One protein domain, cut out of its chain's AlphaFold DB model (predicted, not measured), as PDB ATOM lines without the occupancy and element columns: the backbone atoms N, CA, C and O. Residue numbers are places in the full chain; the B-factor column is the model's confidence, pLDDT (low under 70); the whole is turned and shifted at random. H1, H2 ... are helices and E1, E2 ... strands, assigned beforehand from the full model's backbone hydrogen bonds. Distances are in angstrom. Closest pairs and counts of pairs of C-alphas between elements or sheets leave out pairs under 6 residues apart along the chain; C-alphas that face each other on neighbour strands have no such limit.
ATOM      1  N   THR A   4     -55.064 -70.623  54.449       84.06
ATOM      2  CA  THR A   4     -53.888 -70.271  53.636       84.06
ATOM      3  C   THR A   4     -52.773 -69.657  54.482       84.06
ATOM      4  O   THR A   4     -51.610 -70.002  54.317       84.06
ATOM      5  N   TYR A   5     -53.126 -68.818  55.458       86.69
ATOM      6  CA  TYR A   5     -52.149 -68.154  56.320       86.69
ATOM      7  C   TYR A   5     -51.385 -69.149  57.210       86.69
ATOM      8  O   TYR A   5     -50.190 -68.996  57.437       86.69
ATOM      9  N   ILE A   6     -52.043 -70.211  57.688       86.25
ATOM     10  CA  ILE A   6     -51.382 -71.265  58.480       86.25
ATOM     11  C   ILE A   6     -50.409 -72.074  57.607       86.25
ATOM     12  O   ILE A   6     -49.319 -72.443  58.055       86.25
ATOM     13  N   GLU A   7     -50.781 -72.326  56.353       86.62
ATOM     14  CA  GLU A   7     -49.929 -72.995  55.369       86.62
ATOM     15  C   GLU A   7     -48.691 -72.156  55.021       86.62
ATOM     16  O   GLU A   7     -47.573 -72.671  55.050       86.62
ATOM     17  N   GLU A   8     -48.856 -70.852  54.800       86.94
ATOM     18  CA  GLU A   8     -47.754 -69.908  54.565       86.94
ATOM     19  C   GLU A   8     -46.795 -69.824  55.759       86.94
ATOM     20  O   GLU A   8     -45.576 -69.860  55.588       86.94
ATOM     21  N   LEU A   9     -47.320 -69.785  56.988       86.50
ATOM     22  CA  LEU A   9     -46.487 -69.839  58.192       86.50
ATOM     23  C   LEU A   9     -45.695 -71.150  58.278       86.50
ATOM     24  O   LEU A   9     -44.510 -71.135  58.611       86.50
ATOM     25  N   SER A  10     -46.323 -72.277  57.933       82.44
ATOM     26  CA  SER A  10     -45.664 -73.588  57.912       82.44
ATOM     27  C   SER A  10     -44.548 -73.650  56.864       82.44
ATOM     28  O   SER A  10     -43.485 -74.214  57.130       82.44
ATOM     29  N   LEU A  11     -44.771 -73.040  55.696       83.69
ATOM     30  CA  LEU A  11     -43.781 -72.907  54.626       83.69
ATOM     31  C   LEU A  11     -42.571 -72.072  55.062       83.69
ATOM     32  O   LEU A  11     -41.436 -72.462  54.796       83.69
ATOM     33  N   ASN A  12     -42.804 -70.971  55.777       81.44
ATOM     34  CA  ASN A  12     -41.738 -70.098  56.270       81.44
ATOM     35  C   ASN A  12     -40.915 -70.729  57.402       81.44
ATOM     36  O   ASN A  12     -39.732 -70.429  57.547       81.44
ATOM     37  N   HIS A  13     -41.520 -71.602  58.210       77.06
ATOM     38  CA  HIS A  13     -40.838 -72.257  59.330       77.06
ATOM     39  C   HIS A  13     -39.883 -73.378  58.902       77.06
ATOM     40  O   HIS A  13     -38.884 -73.616  59.577       77.06
ATOM     41  N   TRP A  14     -40.180 -74.081  57.808       68.12
ATOM     42  CA  TRP A  14     -39.352 -75.182  57.317       68.12
ATOM     43  C   TRP A  14     -38.772 -74.818  55.955       68.12
ATOM     44  O   TRP A  14     -39.451 -75.048  54.962       68.12
ATOM     45  N   PRO A  15     -37.547 -74.274  55.858       65.81
ATOM     46  CA  PRO A  15     -36.971 -73.904  54.570       65.81
ATOM     47  C   PRO A  15     -36.689 -75.146  53.711       65.81
ATOM     48  O   PRO A  15     -36.290 -76.198  54.212       65.81
ATOM     49  N   SER A  16     -36.918 -75.027  52.403       73.81
ATOM     50  CA  SER A  16     -36.445 -76.000  51.410       73.81
ATOM     51  C   SER A  16     -35.113 -75.514  50.854       73.81
ATOM     52  O   SER A  16     -34.725 -74.366  51.073       73.81
ATOM     53  N   LEU A  17     -34.411 -76.378  50.121       81.50
ATOM     54  CA  LEU A  17     -33.183 -75.965  49.445       81.50
ATOM     55  C   LEU A  17     -33.491 -74.964  48.321       81.50
ATOM     56  O   LEU A  17     -32.735 -74.023  48.106       81.50
ATOM     57  N   SER A  18     -34.615 -75.162  47.631       87.00
ATOM     58  CA  SER A  18     -35.140 -74.242  46.623       87.00
ATOM     59  C   SER A  18     -36.672 -74.258  46.617       87.00
ATOM     60  O   SER A  18     -37.296 -75.252  47.012       87.00
ATOM     61  N   THR A  19     -37.283 -73.150  46.195       90.38
ATOM     62  CA  THR A  19     -38.729 -73.033  45.957       90.38
ATOM     63  C   THR A  19     -38.973 -72.341  44.621       90.38
ATOM     64  O   THR A  19     -38.417 -71.275  44.367       90.38
ATOM     65  N   LEU A  20     -39.837 -72.926  43.795       91.62
ATOM     66  CA  LEU A  20     -40.291 -72.375  42.522       91.62
ATOM     67  C   LEU A  20     -41.802 -72.119  42.585       91.62
ATOM     68  O   LEU A  20     -42.563 -73.004  42.966       91.62
ATOM     69  N   LEU A  21     -42.245 -70.927  42.181       92.06
ATOM     70  CA  LEU A  21     -43.664 -70.632  41.972       92.06
ATOM     71  C   LEU A  21     -44.035 -70.937  40.512       92.06
ATOM     72  O   LEU A  21     -43.596 -70.234  39.605       92.06
ATOM     73  N   TYR A  22     -44.857 -71.961  40.289       91.56
ATOM     74  CA  TYR A  22     -45.286 -72.421  38.969       91.56
ATOM     75  C   TYR A  22     -46.808 -72.352  38.819       91.56
ATOM     76  O   TYR A  22     -47.556 -73.180  39.349       91.56
ATOM     77  N   GLY A  23     -47.285 -71.321  38.117       87.06
ATOM     78  CA  GLY A  23     -48.712 -71.127  37.846       87.06
ATOM     79  C   GLY A  23     -49.579 -71.191  39.109       87.06
ATOM     80  O   GLY A  23     -50.590 -71.879  39.100       87.06
ATOM     81  N   GLY A  24     -49.144 -70.581  40.217       89.81
ATOM     82  CA  GLY A  24     -49.852 -70.604  41.507       89.81
ATOM     83  C   GLY A  24     -49.501 -71.774  42.441       89.81
ATOM     84  O   GLY A  24     -49.922 -71.780  43.595       89.81
ATOM     85  N   TRP A  25     -48.706 -72.750  41.996       93.12
ATOM     86  CA  TRP A  25     -48.240 -73.853  42.844       93.12
ATOM     87  C   TRP A  25     -46.813 -73.602  43.318       93.12
ATOM     88  O   TRP A  25     -45.973 -73.151  42.544       93.12
ATOM     89  N   LEU A  26     -46.523 -73.904  44.581       92.75
ATOM     90  CA  LEU A  26     -45.169 -73.818  45.126       92.75
ATOM     91  C   LEU A  26     -44.511 -75.196  45.055       92.75
ATOM     92  O   LEU A  26     -44.915 -76.115  45.764       92.75
ATOM     93  N   LEU A  27     -43.500 -75.334  44.207       92.88
ATOM     94  CA  LEU A  27     -42.686 -76.537  44.062       92.88
ATOM     95  C   LEU A  27     -41.471 -76.386  44.966       92.88
ATOM     96  O   LEU A  27     -40.689 -75.445  44.814       92.88
ATOM     97  N   ARG A  28     -41.323 -77.292  45.924       91.06
ATOM     98  CA  ARG A  28     -40.252 -77.244  46.916       91.06
ATOM     99  C   ARG A  28     -39.327 -78.419  46.711       91.06
ATOM    100  O   ARG A  28     -39.771 -79.563  46.782       91.06
ATOM    101  N   PHE A  29     -38.057 -78.114  46.481       88.06
ATOM    102  CA  PHE A  29     -37.016 -79.102  46.244       88.06
ATOM    103  C   PHE A  29     -36.111 -79.174  47.469       88.06
ATOM    104  O   PHE A  29     -35.589 -78.156  47.939       88.06
ATOM    105  N   ALA A  30     -35.911 -80.381  47.988       82.00
ATOM    106  CA  ALA A  30     -34.964 -80.641  49.062       82.00
ATOM    107  C   ALA A  30     -34.081 -81.830  48.687       82.00
ATOM    108  O   ALA A  30     -34.583 -82.885  48.307       82.00
ATOM    109  N   ASN A  31     -32.763 -81.664  48.816       69.19
ATOM    110  CA  ASN A  31     -31.770 -82.673  48.446       69.19
ATOM    111  C   ASN A  31     -31.721 -83.819  49.479       69.19
ATOM    112  O   ASN A  31     -30.824 -83.880  50.317       69.19
ATOM    113  N   GLY A  32     -32.743 -84.680  49.495       61.50
ATOM    114  CA  GLY A  32     -32.820 -85.870  50.354       61.50
ATOM    115  C   GLY A  32     -33.305 -85.644  51.795       61.50
ATOM    116  O   GLY A  32     -33.470 -86.608  52.541       61.50
ATOM    117  N   PHE A  33     -33.592 -84.403  52.202       55.22
ATOM    118  CA  PHE A  33     -34.060 -84.080  53.555       55.22
ATOM    119  C   PHE A  33     -35.591 -84.081  53.665       55.22
ATOM    120  O   PHE A  33     -36.223 -83.049  53.508       55.22
ATOM    121  N   THR A  34     -36.176 -85.223  54.044       60.19
ATOM    122  CA  THR A  34     -37.579 -85.421  54.494       60.19
ATOM    123  C   THR A  34     -38.711 -84.955  53.549       60.19
ATOM    124  O   THR A  34     -38.686 -83.890  52.942       60.19
ATOM    125  N   LYS A  35     -39.816 -85.711  53.504       56.69
ATOM    126  CA  LYS A  35     -40.980 -85.423  52.632       56.69
ATOM    127  C   LYS A  35     -41.646 -84.052  52.839       56.69
ATOM    128  O   LYS A  35     -42.404 -83.616  51.989       56.69
ATOM    129  N   ARG A  36     -41.414 -83.382  53.976       62.91
ATOM    130  CA  ARG A  36     -42.016 -82.068  54.281       62.91
ATOM    131  C   ARG A  36     -41.332 -80.907  53.562       62.91
ATOM    132  O   ARG A  36     -41.945 -79.855  53.408       62.91
ATOM    133  N   ALA A  37     -40.067 -81.074  53.181       67.75
ATOM    134  CA  ALA A  37     -39.317 -80.057  52.449       67.75
ATOM    135  C   ALA A  37     -39.304 -80.317  50.932       67.75
ATOM    136  O   ALA A  37     -38.988 -79.400  50.176       67.75
ATOM    137  N   ASN A  38     -39.667 -81.535  50.507       83.12
ATOM    138  CA  ASN A  38     -39.781 -81.932  49.106       83.12
ATOM    139  C   ASN A  38     -41.244 -82.199  48.720       83.12
ATOM    140  O   ASN A  38     -41.707 -83.339  48.794       83.12
ATOM    141  N   SER A  39     -41.979 -81.146  48.367       88.19
ATOM    142  CA  SER A  39     -43.408 -81.243  48.062       88.19
ATOM    143  C   SER A  39     -43.908 -80.092  47.198       88.19
ATOM    144  O   SER A  39     -43.400 -78.972  47.248       88.19
ATOM    145  N   ILE A  40     -44.968 -80.374  46.451       91.69
ATOM    146  CA  ILE A  40     -45.738 -79.431  45.653       91.69
ATOM    147  C   ILE A  40     -46.919 -78.970  46.506       91.69
ATOM    148  O   ILE A  40     -47.662 -79.792  47.044       91.69
ATOM    149  N   HIS A  41     -47.081 -77.658  46.654       92.69
ATOM    150  CA  HIS A  41     -48.168 -77.033  47.404       92.69
ATOM    151  C   HIS A  41     -49.087 -76.285  46.427       92.69
ATOM    152  O   HIS A  41     -48.741 -75.177  45.998       92.69
ATOM    153  N   PRO A  42     -50.260 -76.851  46.088       91.94
ATOM    154  CA  PRO A  42     -51.263 -76.223  45.226       91.94
ATOM    155  C   PRO A  42     -52.063 -75.159  46.001       91.94
ATOM    156  O   PRO A  42     -53.276 -75.259  46.158       91.94
ATOM    157  N   LEU A  43     -51.368 -74.182  46.593       88.62
ATOM    158  CA  LEU A  43     -51.940 -73.287  47.604       88.62
ATOM    159  C   LEU A  43     -52.698 -72.097  47.007       88.62
ATOM    160  O   LEU A  43     -53.656 -71.618  47.610       88.62
ATOM    161  N   TYR A  44     -52.269 -71.605  45.847       88.62
ATOM    162  CA  TYR A  44     -52.899 -70.466  45.193       88.62
ATOM    163  C   TYR A  44     -53.666 -70.910  43.955       88.62
ATOM    164  O   TYR A  44     -53.369 -71.942  43.350       88.62
ATOM    165  N   HIS A  45     -54.641 -70.091  43.558       84.19
ATOM    166  CA  HIS A  45     -55.368 -70.300  42.316       84.19
ATOM    167  C   HIS A  45     -54.402 -70.442  41.143       84.19
ATOM    168  O   HIS A  45     -53.524 -69.607  40.916       84.19
ATOM    169  N   SER A  46     -54.591 -71.533  40.411       77.12
ATOM    170  CA  SER A  46     -53.802 -71.856  39.241       77.12
ATOM    171  C   SER A  46     -54.453 -71.319  37.977       77.12
ATOM    172  O   SER A  46     -55.676 -71.242  37.875       77.12
ATOM    173  N   THR A  47     -53.621 -70.994  36.995       75.81
ATOM    174  CA  THR A  47     -54.043 -70.752  35.613       75.81
ATOM    175  C   THR A  47     -53.531 -71.892  34.734       75.81
ATOM    176  O   THR A  47     -52.514 -72.506  35.057       75.81
ATOM    177  N   GLY A  48     -54.238 -72.188  33.644       80.19
ATOM    178  CA  GLY A  48     -53.885 -73.272  32.725       80.19
ATOM    179  C   GLY A  48     -54.558 -74.610  33.042       80.19
ATOM    180  O   GLY A  48     -55.360 -74.721  33.967       80.19
ATOM    181  N   GLU A  49     -54.248 -75.606  32.217       87.06
ATOM    182  CA  GLU A  49     -54.854 -76.936  32.242       87.06
ATOM    183  C   GLU A  49     -54.166 -77.832  33.290       87.06
ATOM    184  O   GLU A  49     -52.937 -77.870  33.386       87.06
ATOM    185  N   THR A  50     -54.961 -78.487  34.141       88.56
ATOM    186  CA  THR A  50     -54.467 -79.135  35.366       88.56
ATOM    187  C   THR A  50     -53.570 -80.335  35.085       88.56
ATOM    188  O   THR A  50     -52.543 -80.455  35.754       88.56
ATOM    189  N   LEU A  51     -53.899 -81.184  34.103       87.62
ATOM    190  CA  LEU A  51     -53.081 -82.363  33.794       87.62
ATOM    191  C   LEU A  51     -51.730 -81.933  33.243       87.62
ATOM    192  O   LEU A  51     -50.700 -82.360  33.756       87.62
ATOM    193  N   HIS A  52     -51.721 -80.982  32.304       87.94
ATOM    194  CA  HIS A  52     -50.477 -80.417  31.788       87.94
ATOM    195  C   HIS A  52     -49.556 -79.918  32.912       87.94
ATOM    196  O   HIS A  52     -48.349 -80.161  32.908       87.94
ATOM    197  N   LYS A  53     -50.112 -79.248  33.926       90.56
ATOM    198  CA  LYS A  53     -49.324 -78.789  35.076       90.56
ATOM    199  C   LYS A  53     -48.777 -79.924  35.933       90.56
ATOM    200  O   LYS A  53     -47.657 -79.785  36.425       90.56
ATOM    201  N   ILE A  54     -49.555 -80.981  36.153       90.12
ATOM    202  CA  ILE A  54     -49.106 -82.169  36.889       90.12
ATOM    203  C   ILE A  54     -47.893 -82.764  36.172       90.12
ATOM    204  O   ILE A  54     -46.827 -82.851  36.780       90.12
ATOM    205  N   THR A  55     -48.013 -83.012  34.866       89.19
ATOM    206  CA  THR A  55     -46.941 -83.561  34.027       89.19
ATOM    207  C   THR A  55     -45.672 -82.704  34.064       89.19
ATOM    208  O   THR A  55     -44.563 -83.221  34.202       89.19
ATOM    209  N   GLU A  56     -45.794 -81.377  33.980       91.00
ATOM    210  CA  GLU A  56     -44.622 -80.494  34.058       91.00
ATOM    211  C   GLU A  56     -43.975 -80.494  35.451       91.00
ATOM    212  O   GLU A  56     -42.747 -80.472  35.566       91.00
ATOM    213  N   CYS A  57     -44.765 -80.586  36.525       91.19
ATOM    214  CA  CYS A  57     -44.206 -80.745  37.866       91.19
ATOM    215  C   CYS A  57     -43.440 -82.067  37.995       91.19
ATOM    216  O   CYS A  57     -42.335 -82.080  38.532       91.19
ATOM    217  N   GLU A  58     -43.984 -83.165  37.479       88.56
ATOM    218  CA  GLU A  58     -43.330 -84.476  37.502       88.56
ATOM    219  C   GLU A  58     -41.991 -84.458  36.769       88.56
ATOM    220  O   GLU A  58     -40.985 -84.884  37.337       88.56
ATOM    221  N   LYS A  59     -41.940 -83.867  35.569       87.75
ATOM    222  CA  LYS A  59     -40.689 -83.683  34.817       87.75
ATOM    223  C   LYS A  59     -39.658 -82.877  35.605       87.75
ATOM    224  O   LYS A  59     -38.491 -83.263  35.658       87.75
ATOM    225  N   LEU A  60     -40.070 -81.776  36.240       90.56
ATOM    226  CA  LEU A  60     -39.173 -80.940  37.045       90.56
ATOM    227  C   LEU A  60     -38.592 -81.707  38.239       90.56
ATOM    228  O   LEU A  60     -37.406 -81.579  38.533       90.56
ATOM    229  N   TYR A  61     -39.403 -82.509  38.926       87.62
ATOM    230  CA  TYR A  61     -38.942 -83.326  40.050       87.62
ATOM    231  C   TYR A  61     -38.044 -84.481  39.586       87.62
ATOM    232  O   TYR A  61     -36.966 -84.667  40.156       87.62
ATOM    233  N   ALA A  62     -38.413 -85.175  38.506       85.38
ATOM    234  CA  ALA A  62     -37.613 -86.243  37.908       85.38
ATOM    235  C   ALA A  62     -36.233 -85.743  37.454       85.38
ATOM    236  O   ALA A  62     -35.222 -86.363  37.774       85.38
ATOM    237  N   ALA A  63     -36.165 -84.568  36.818       86.69
ATOM    238  CA  ALA A  63     -34.907 -83.927  36.425       86.69
ATOM    239  C   ALA A  63     -33.991 -83.579  37.618       86.69
ATOM    240  O   ALA A  63     -32.796 -83.361  37.439       86.69
ATOM    241  N   ASN A  64     -34.539 -83.534  38.836       83.94
ATOM    242  CA  ASN A  64     -33.789 -83.333  40.076       83.94
ATOM    243  C   ASN A  64     -33.543 -84.643  40.849       83.94
ATOM    244  O   ASN A  64     -33.046 -84.592  41.974       83.94
ATOM    245  N   GLY A  65     -33.891 -85.808  40.291       83.19
ATOM    246  CA  GLY A  65     -33.778 -87.093  40.985       83.19
ATOM    247  C   GLY A  65     -34.679 -87.172  42.222       83.19
ATOM    248  O   GLY A  65     -34.313 -87.782  43.229       83.19
ATOM    249  N   LEU A  66     -35.849 -86.531  42.167       84.00
ATOM    250  CA  LEU A  66     -36.807 -86.453  43.265       84.00
ATOM    251  C   LEU A  66     -38.180 -86.982  42.822       84.00
ATOM    252  O   LEU A  66     -38.586 -86.755  41.686       84.00
ATOM    253  N   PRO A  67     -38.947 -87.628  43.718       83.38
ATOM    254  CA  PRO A  67     -40.344 -87.939  43.447       83.38
ATOM    255  C   PRO A  67     -41.204 -86.674  43.569       83.38
ATOM    256  O   PRO A  67     -41.023 -85.884  44.505       83.38
ATOM    257  N   ALA A  68     -42.168 -86.508  42.664       86.75
ATOM    258  CA  ALA A  68     -43.187 -85.471  42.772       86.75
ATOM    259  C   ALA A  68     -44.210 -85.860  43.849       86.75
ATOM    260  O   ALA A  68     -44.871 -86.891  43.754       86.75
ATOM    261  N   VAL A  69     -44.327 -85.038  44.896       86.38
ATOM    262  CA  VAL A  69     -45.254 -85.287  46.009       86.38
ATOM    263  C   VAL A  69     -46.203 -84.113  46.165       86.38
ATOM    264  O   VAL A  69     -45.776 -83.021  46.537       86.38
ATOM    265  N   PHE A  70     -47.497 -84.341  45.956       88.75
ATOM    266  CA  PHE A  70     -48.518 -83.308  46.118       88.75
ATOM    267  C   PHE A  70     -49.034 -83.262  47.560       88.75
ATOM    268  O   PHE A  70     -49.443 -84.277  48.140       88.75
ATOM    269  N   LYS A  71     -49.027 -82.065  48.159       89.31
ATOM    270  CA  LYS A  71     -49.655 -81.815  49.457       89.31
ATOM    271  C   LYS A  71     -51.146 -81.541  49.258       89.31
ATOM    272  O   LYS A  71     -51.543 -80.421  48.942       89.31
ATOM    273  N   ILE A  72     -51.954 -82.567  49.491       88.50
ATOM    274  CA  ILE A  72     -53.414 -82.486  49.438       88.50
ATOM    275  C   ILE A  72     -53.955 -82.019  50.788       88.50
ATOM    276  O   ILE A  72     -53.637 -82.573  51.840       88.50
ATOM    277  N   THR A  73     -54.766 -80.969  50.749       84.94
ATOM    278  CA  THR A  73     -55.500 -80.408  51.888       84.94
ATOM    279  C   THR A  73     -56.896 -80.002  51.408       84.94
ATOM    280  O   THR A  73     -57.072 -79.805  50.207       84.94
ATOM    281  N   PRO A  74     -57.881 -79.786  52.296       84.25
ATOM    282  CA  PRO A  74     -59.208 -79.307  51.892       84.25
ATOM    283  C   PRO A  74     -59.233 -77.928  51.200       84.25
ATOM    284  O   PRO A  74     -60.293 -77.483  50.777       84.25
ATOM    285  N   PHE A  75     -58.094 -77.231  51.125       83.19
ATOM    286  CA  PHE A  75     -57.965 -75.864  50.606       83.19
ATOM    287  C   PHE A  75     -57.027 -75.782  49.397       83.19
ATOM    288  O   PHE A  75     -56.499 -74.713  49.099       83.19
ATOM    289  N   ILE A  76     -56.758 -76.911  48.738       88.06
ATOM    290  CA  ILE A  76     -55.967 -76.915  47.507       88.06
ATOM    291  C   ILE A  76     -56.736 -76.291  46.349       88.06
ATOM    292  O   ILE A  76     -57.966 -76.336  46.283       88.06
ATOM    293  N   HIS A  77     -55.974 -75.762  45.400       87.50
ATOM    294  CA  HIS A  77     -56.483 -75.242  44.148       87.50
ATOM    295  C   HIS A  77     -55.772 -75.913  42.959       87.50
ATOM    296  O   HIS A  77     -54.543 -75.814  42.841       87.50
ATOM    297  N   PRO A  78     -56.519 -76.541  42.034       88.81
ATOM    298  CA  PRO A  78     -57.981 -76.665  42.008       88.81
ATOM    299  C   PRO A  78     -58.517 -77.754  42.969       88.81
ATOM    300  O   PRO A  78     -57.751 -78.588  43.447       88.81
ATOM    301  N   ALA A  79     -59.820 -77.736  43.278       87.50
ATOM    302  CA  ALA A  79     -60.418 -78.622  44.290       87.50
ATOM    303  C   ALA A  79     -60.488 -80.089  43.826       87.50
ATOM    304  O   ALA A  79     -60.364 -81.013  44.624       87.50
ATOM    305  N   GLU A  80     -60.635 -80.292  42.519       88.00
ATOM    306  CA  GLU A  80     -60.658 -81.578  41.824       88.00
ATOM    307  C   GLU A  80     -59.267 -82.208  41.643       88.00
ATOM    308  O   GLU A  80     -59.150 -83.294  41.069       88.00
ATOM    309  N   LEU A  81     -58.200 -81.556  42.121       88.12
ATOM    310  CA  LEU A  81     -56.832 -82.046  41.957       88.12
ATOM    311  C   LEU A  81     -56.631 -83.426  42.595       88.12
ATOM    312  O   LEU A  81     -55.984 -84.268  41.989       88.12
ATOM    313  N   ASP A  82     -57.207 -83.678  43.773       88.00
ATOM    314  CA  ASP A  82     -57.084 -84.980  44.452       88.00
ATOM    315  C   ASP A  82     -57.689 -86.107  43.602       88.00
ATOM    316  O   ASP A  82     -57.039 -87.108  43.326       88.00
ATOM    317  N   SER A  83     -58.893 -85.890  43.060       85.75
ATOM    318  CA  SER A  83     -59.521 -86.843  42.138       85.75
ATOM    319  C   SER A  83     -58.788 -86.980  40.806       85.75
ATOM    320  O   SER A  83     -58.841 -88.044  40.203       85.75
ATOM    321  N   THR A  84     -58.124 -85.919  40.340       85.94
ATOM    322  CA  THR A  84     -57.334 -85.937  39.098       85.94
ATOM    323  C   THR A  84     -56.069 -86.768  39.284       85.94
ATOM    324  O   THR A  84     -55.729 -87.559  38.416       85.94
ATOM    325  N   LEU A  85     -55.408 -86.624  40.436       82.12
ATOM    326  CA  LEU A  85     -54.246 -87.426  40.814       82.12
ATOM    327  C   LEU A  85     -54.609 -88.881  41.104       82.12
ATOM    328  O   LEU A  85     -53.731 -89.718  41.050       82.12
ATOM    329  N   ASP A  86     -55.861 -89.193  41.436       76.44
ATOM    330  CA  ASP A  86     -56.309 -90.571  41.660       76.44
ATOM    331  C   ASP A  86     -56.649 -91.325  40.362       76.44
ATOM    332  O   ASP A  86     -56.883 -92.535  40.413       76.44
ATOM    333  N   GLN A  87     -56.676 -90.643  39.213       69.31
ATOM    334  CA  GLN A  87     -56.767 -91.307  37.914       69.31
ATOM    335  C   GLN A  87     -55.409 -91.904  37.555       69.31
ATOM    336  O   GLN A  87     -54.392 -91.239  37.725       69.31
ATOM    337  N   GLU A  88     -55.407 -93.149  37.067       54.47
ATOM    338  CA  GLU A  88     -54.184 -93.855  36.673       54.47
ATOM    339  C   GLU A  88     -53.323 -92.982  35.745       54.47
ATOM    340  O   GLU A  88     -53.878 -92.299  34.873       54.47
ATOM    341  N   PRO A  89     -51.987 -92.991  35.913       53.59
ATOM    342  CA  PRO A  89     -51.114 -92.210  35.056       53.59
ATOM    343  C   PRO A  89     -51.306 -92.683  33.611       53.59
ATOM    344  O   PRO A  89     -51.443 -93.885  33.371       53.59
ATOM    345  N   GLU A  90     -51.300 -91.764  32.636       50.03
ATOM    346  CA  GLU A  90     -51.171 -92.169  31.231       50.03
ATOM    347  C   GLU A  90     -49.950 -93.089  31.077       50.03
ATOM    348  O   GLU A  90     -48.980 -92.970  31.829       50.03
ATOM    349  N   GLU A  91     -50.032 -94.025  30.130       43.97
ATOM    350  CA  GLU A  91     -49.069 -95.094  29.833       43.97
ATOM    351  C   GLU A  91     -47.735 -94.511  29.319       43.97
ATOM    352  O   GLU A  91     -47.418 -94.656  28.154       43.97
ATOM    353  N   ASP A  92     -47.041 -93.738  30.161       45.78
ATOM    354  CA  ASP A  92     -45.716 -93.097  30.007       45.78
ATOM    355  C   ASP A  92     -45.444 -92.044  31.121       45.78
ATOM    356  O   ASP A  92     -44.387 -91.409  31.159       45.78
ATOM    357  N   SER A  93     -46.382 -91.841  32.054       43.44
ATOM    358  CA  SER A  93     -46.252 -90.901  33.168       43.44
ATOM    359  C   SER A  93     -45.598 -91.554  34.390       43.44
ATOM    360  O   SER A  93     -45.896 -92.691  34.761       43.44
ATOM    361  N   TYR A  94     -44.694 -90.824  35.049       48.06
ATOM    362  CA  TYR A  94     -44.075 -91.273  36.300       48.06
ATOM    363  C   TYR A  94     -45.149 -91.432  37.395       48.06
ATOM    364  O   TYR A  94     -46.105 -90.660  37.415       48.06
ATOM    365  N   PRO A  95     -45.023 -92.403  38.321       51.84
ATOM    366  CA  PRO A  95     -46.056 -92.652  39.325       51.84
ATOM    367  C   PRO A  95     -46.280 -91.415  40.205       51.84
ATOM    368  O   PRO A  95     -45.338 -90.901  40.819       51.84
ATOM    369  N   TYR A  96     -47.529 -90.958  40.302       52.44
ATOM    370  CA  TYR A  96     -47.911 -89.882  41.212       52.44
ATOM    371  C   TYR A  96     -47.864 -90.365  42.666       52.44
ATOM    372  O   TYR A  96     -48.212 -91.501  42.993       52.44
ATOM    373  N   MET A  97     -47.449 -89.490  43.584       59.81
ATOM    374  CA  MET A  97     -47.430 -89.795  45.017       59.81
ATOM    375  C   MET A  97     -48.169 -88.705  45.802       59.81
ATOM    376  O   MET A  97     -47.735 -87.553  45.863       59.81
ATOM    377  N   THR A  98     -49.271 -89.058  46.468       50.12
ATOM    378  CA  THR A  98     -49.913 -88.159  47.440       50.12
ATOM    379  C   THR A  98     -49.276 -88.340  48.817       50.12
ATOM    380  O   THR A  98     -48.866 -89.438  49.205       50.12
ATOM    381  N   MET A  99     -49.182 -87.260  49.599       48.41
ATOM    382  CA  MET A  99     -48.511 -87.282  50.911       48.41
ATOM    383  C   MET A  99     -49.119 -88.307  51.902       48.41
ATOM    384  O   MET A  99     -48.425 -88.749  52.818       48.41
ATOM    385  N   ASN A 100     -50.373 -88.726  51.684       44.66
ATOM    386  CA  ASN A 100     -51.110 -89.678  52.521       44.66
ATOM    387  C   ASN A 100     -50.986 -91.154  52.082       44.66
ATOM    388  O   ASN A 100     -51.328 -92.029  52.873       44.66
ATOM    389  N   LYS A 101     -50.489 -91.455  50.871       52.66
ATOM    390  CA  LYS A 101     -50.409 -92.826  50.313       52.66
ATOM    391  C   LYS A 101     -48.993 -93.431  50.347       52.66
ATOM    392  O   LYS A 101     -48.673 -94.321  49.576       52.66
ATOM    393  N   TRP A 102     -48.115 -92.950  51.229       58.28
ATOM    394  CA  TRP A 102     -46.684 -93.286  51.191       58.28
ATOM    395  C   TRP A 102     -46.332 -94.523  52.033       58.28
ATOM    396  O   TRP A 102     -46.248 -94.413  53.263       58.28
ATOM    397  N   LEU A 103     -46.010 -95.656  51.400       49.94
ATOM    398  CA  LEU A 103     -45.278 -96.744  52.054       49.94
ATOM    399  C   LEU A 103     -43.773 -96.631  51.733       49.94
ATOM    400  O   LEU A 103     -43.399 -96.298  50.612       49.94
ATOM    401  N   PRO A 104     -42.863 -96.907  52.690       50.97
ATOM    402  CA  PRO A 104     -41.415 -96.919  52.437       50.97
ATOM    403  C   PRO A 104     -40.969 -97.827  51.275       50.97
ATOM    404  O   PRO A 104     -39.908 -97.593  50.704       50.97
ATOM    405  N   ALA A 105     -41.771 -98.839  50.930       51.78
ATOM    406  CA  ALA A 105     -41.517 -99.768  49.831       51.78
ATOM    407  C   ALA A 105     -41.590 -99.098  48.448       51.78
ATOM    408  O   ALA A 105     -40.773 -99.396  47.579       51.78
ATOM    409  N   ASP A 106     -42.491 -98.129  48.270       55.16
ATOM    410  CA  ASP A 106     -42.708 -97.460  46.982       55.16
ATOM    411  C   ASP A 106     -41.490 -96.610  46.583       55.16
ATOM    412  O   ASP A 106     -41.149 -96.484  45.408       55.16
ATOM    413  N   LEU A 107     -40.762 -96.077  47.574       53.50
ATOM    414  CA  LEU A 107     -39.543 -95.294  47.355       53.50
ATOM    415  C   LEU A 107     -38.343 -96.159  46.945       53.50
ATOM    416  O   LEU A 107     -37.472 -95.689  46.211       53.50
ATOM    417  N   ALA A 108     -38.271 -97.393  47.450       54.94
ATOM    418  CA  ALA A 108     -37.227 -98.342  47.072       54.94
ATOM    419  C   ALA A 108     -37.408 -98.758  45.607       54.94
ATOM    420  O   ALA A 108     -36.473 -98.620  44.823       54.94
ATOM    421  N   LEU A 109     -38.640 -99.107  45.224       54.66
ATOM    422  CA  LEU A 109     -39.005 -99.420  43.840       54.66
ATOM    423  C   LEU A 109     -38.756 -98.240  42.893       54.66
ATOM    424  O   LEU A 109     -38.199 -98.423  41.813       54.66
ATOM    425  N   TRP A 110     -39.110 -97.014  43.298       57.19
ATOM    426  CA  TRP A 110     -38.828 -95.825  42.492       57.19
ATOM    427  C   TRP A 110     -37.321 -95.627  42.279       57.19
ATOM    428  O   TRP A 110     -36.891 -95.462  41.140       57.19
ATOM    429  N   ARG A 111     -36.504 -95.700  43.343       56.75
ATOM    430  CA  ARG A 111     -35.037 -95.541  43.254       56.75
ATOM    431  C   ARG A 111     -34.378 -96.614  42.392       56.75
ATOM    432  O   ARG A 111     -33.458 -96.303  41.639       56.75
ATOM    433  N   GLU A 112     -34.840 -97.854  42.495       57.78
ATOM    434  CA  GLU A 112     -34.338 -98.970  41.689       57.78
ATOM    435  C   GLU A 112     -34.662 -98.775  40.198       57.78
ATOM    436  O   GLU A 112     -33.791 -98.985  39.357       57.78
ATOM    437  N   ASN A 113     -35.857 -98.269  39.874       52.78
ATOM    438  CA  ASN A 113     -36.308 -98.080  38.489       52.78
ATOM    439  C   ASN A 113     -35.855 -96.761  37.834       52.78
ATOM    440  O   ASN A 113     -35.876 -96.657  36.611       52.78
ATOM    441  N   THR A 114     -35.438 -95.752  38.610       50.75
ATOM    442  CA  THR A 114     -34.952 -94.453  38.085       50.75
ATOM    443  C   THR A 114     -33.431 -94.313  38.064       50.75
ATOM    444  O   THR A 114     -32.923 -93.318  37.561       50.75
ATOM    445  N   SER A 115     -32.676 -95.321  38.516       48.00
ATOM    446  CA  SER A 115     -31.199 -95.332  38.451       48.00
ATOM    447  C   SER A 115     -30.625 -95.598  37.043       48.00
ATOM    448  O   SER A 115     -29.429 -95.851  36.910       48.00
TER     449      SER A 115
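Overview. This is residues 4 to 115 of the 117 residues of the protein "N-acetyltransferase GCN5" of Paenibacillus sp. TCA20 (UniProt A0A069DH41). A small sheet of three antiparallel strands, E1, E2 and E3, is covered on one face by the longest helix, H2, which runs along the strands. Two helices, H1 and H4, lie far from the middle and far from each other, and two long stretches with no named element, residues 63 to 80 and 86 to 103, fill much of the rest, with the short helix H3 between them. The printed part has 112 residues, with four named helices and three named strands in the order H1 E1 E2 E3 H2 H3 H4, and the sheet's order is E1, E2, E3. The class is mixed, helices and strands, though under half of the residues are in named elements, 39 in helices and 13 in strands. The whole is compact, with a radius of gyration of the C-alphas of 13.4 A, and spans 38 by 29 by 23 A.

Along the chain. The printed part opens with H1, residues 4 to 13, from C-alpha 4 at (-53.888, -70.271, 53.636), 14.4 A long. Strand E1, residues 18 to 22, measures 12.8 A from first to last C-alpha, and E2, residues 25 to 29, also 12.8 A. E3, residues 39 to 41, is the shortest strand at 6.4 A. H2, residues 50 to 62, runs 18.5 A from C-alpha 50 at (-54.467, -79.135, 35.366). H3, residues 81 to 85, measures 6.1 A. H4, residues 104 to 114, is 15.9 A long and ends at C-alpha 114, (-34.952, -94.453, 38.085).

Arrangement. The sheet is a meander, each strand the antiparallel neighbour of the one before, with E1 and E3 as edge strands and E2 as the inner strand. E1 and E2 form a hairpin, their directions at 156 degrees; N 20 and O 27 are 2.8 A apart and N 27 and O 20 also 2.8 A, within hydrogen-bond range. E2 and E3 form a second hairpin at 163 degrees, where N 41 and O 26 are 2.8 A apart and N 26 and O 41 are 2.9 A apart, again within range. H2 is on the sheet at a height over the sheet of 9.7 A, and the two form two layers, a helix on one face of a sheet. It lies over E2 and along the strands, at 10 degrees to E2 on the local plane; the closest C-alphas of the two are those of Leu 27 and Cys 57, 7.6 A apart. E3 and H2 are near each other, with 5 pairs of C-alphas within 10 A. H2 and H3 are close but not clearly touching, with the closest C-alphas, those of Thr 50 and Leu 81, 7.6 A apart. H1 is not on the sheet, but only just, with 4 pairs of C-alphas within 10 A. H4 is apart from H1, H2, H3 and the three strands. A short parallel pairing joins residues 69 to 70 with residues 97 to 98. Every O i to N i+4 pair is within hydrogen-bond range in H1, H2 and H3; in H4 it is 6 of 7.

Size, cuts and confidence. The two C-alphas farthest apart are those of Tyr 5 and Ser 115, at 38.7 A. The printed part has no cut. The links from H2 to H3 and from H3 to H4 are long, with 18 residues each. The mean pLDDT of the printed part is 75.9, and 38 residues are under 70: residues 14 to 15, 31 to 37 and 87 to 115. H4 has a mean pLDDT of 54.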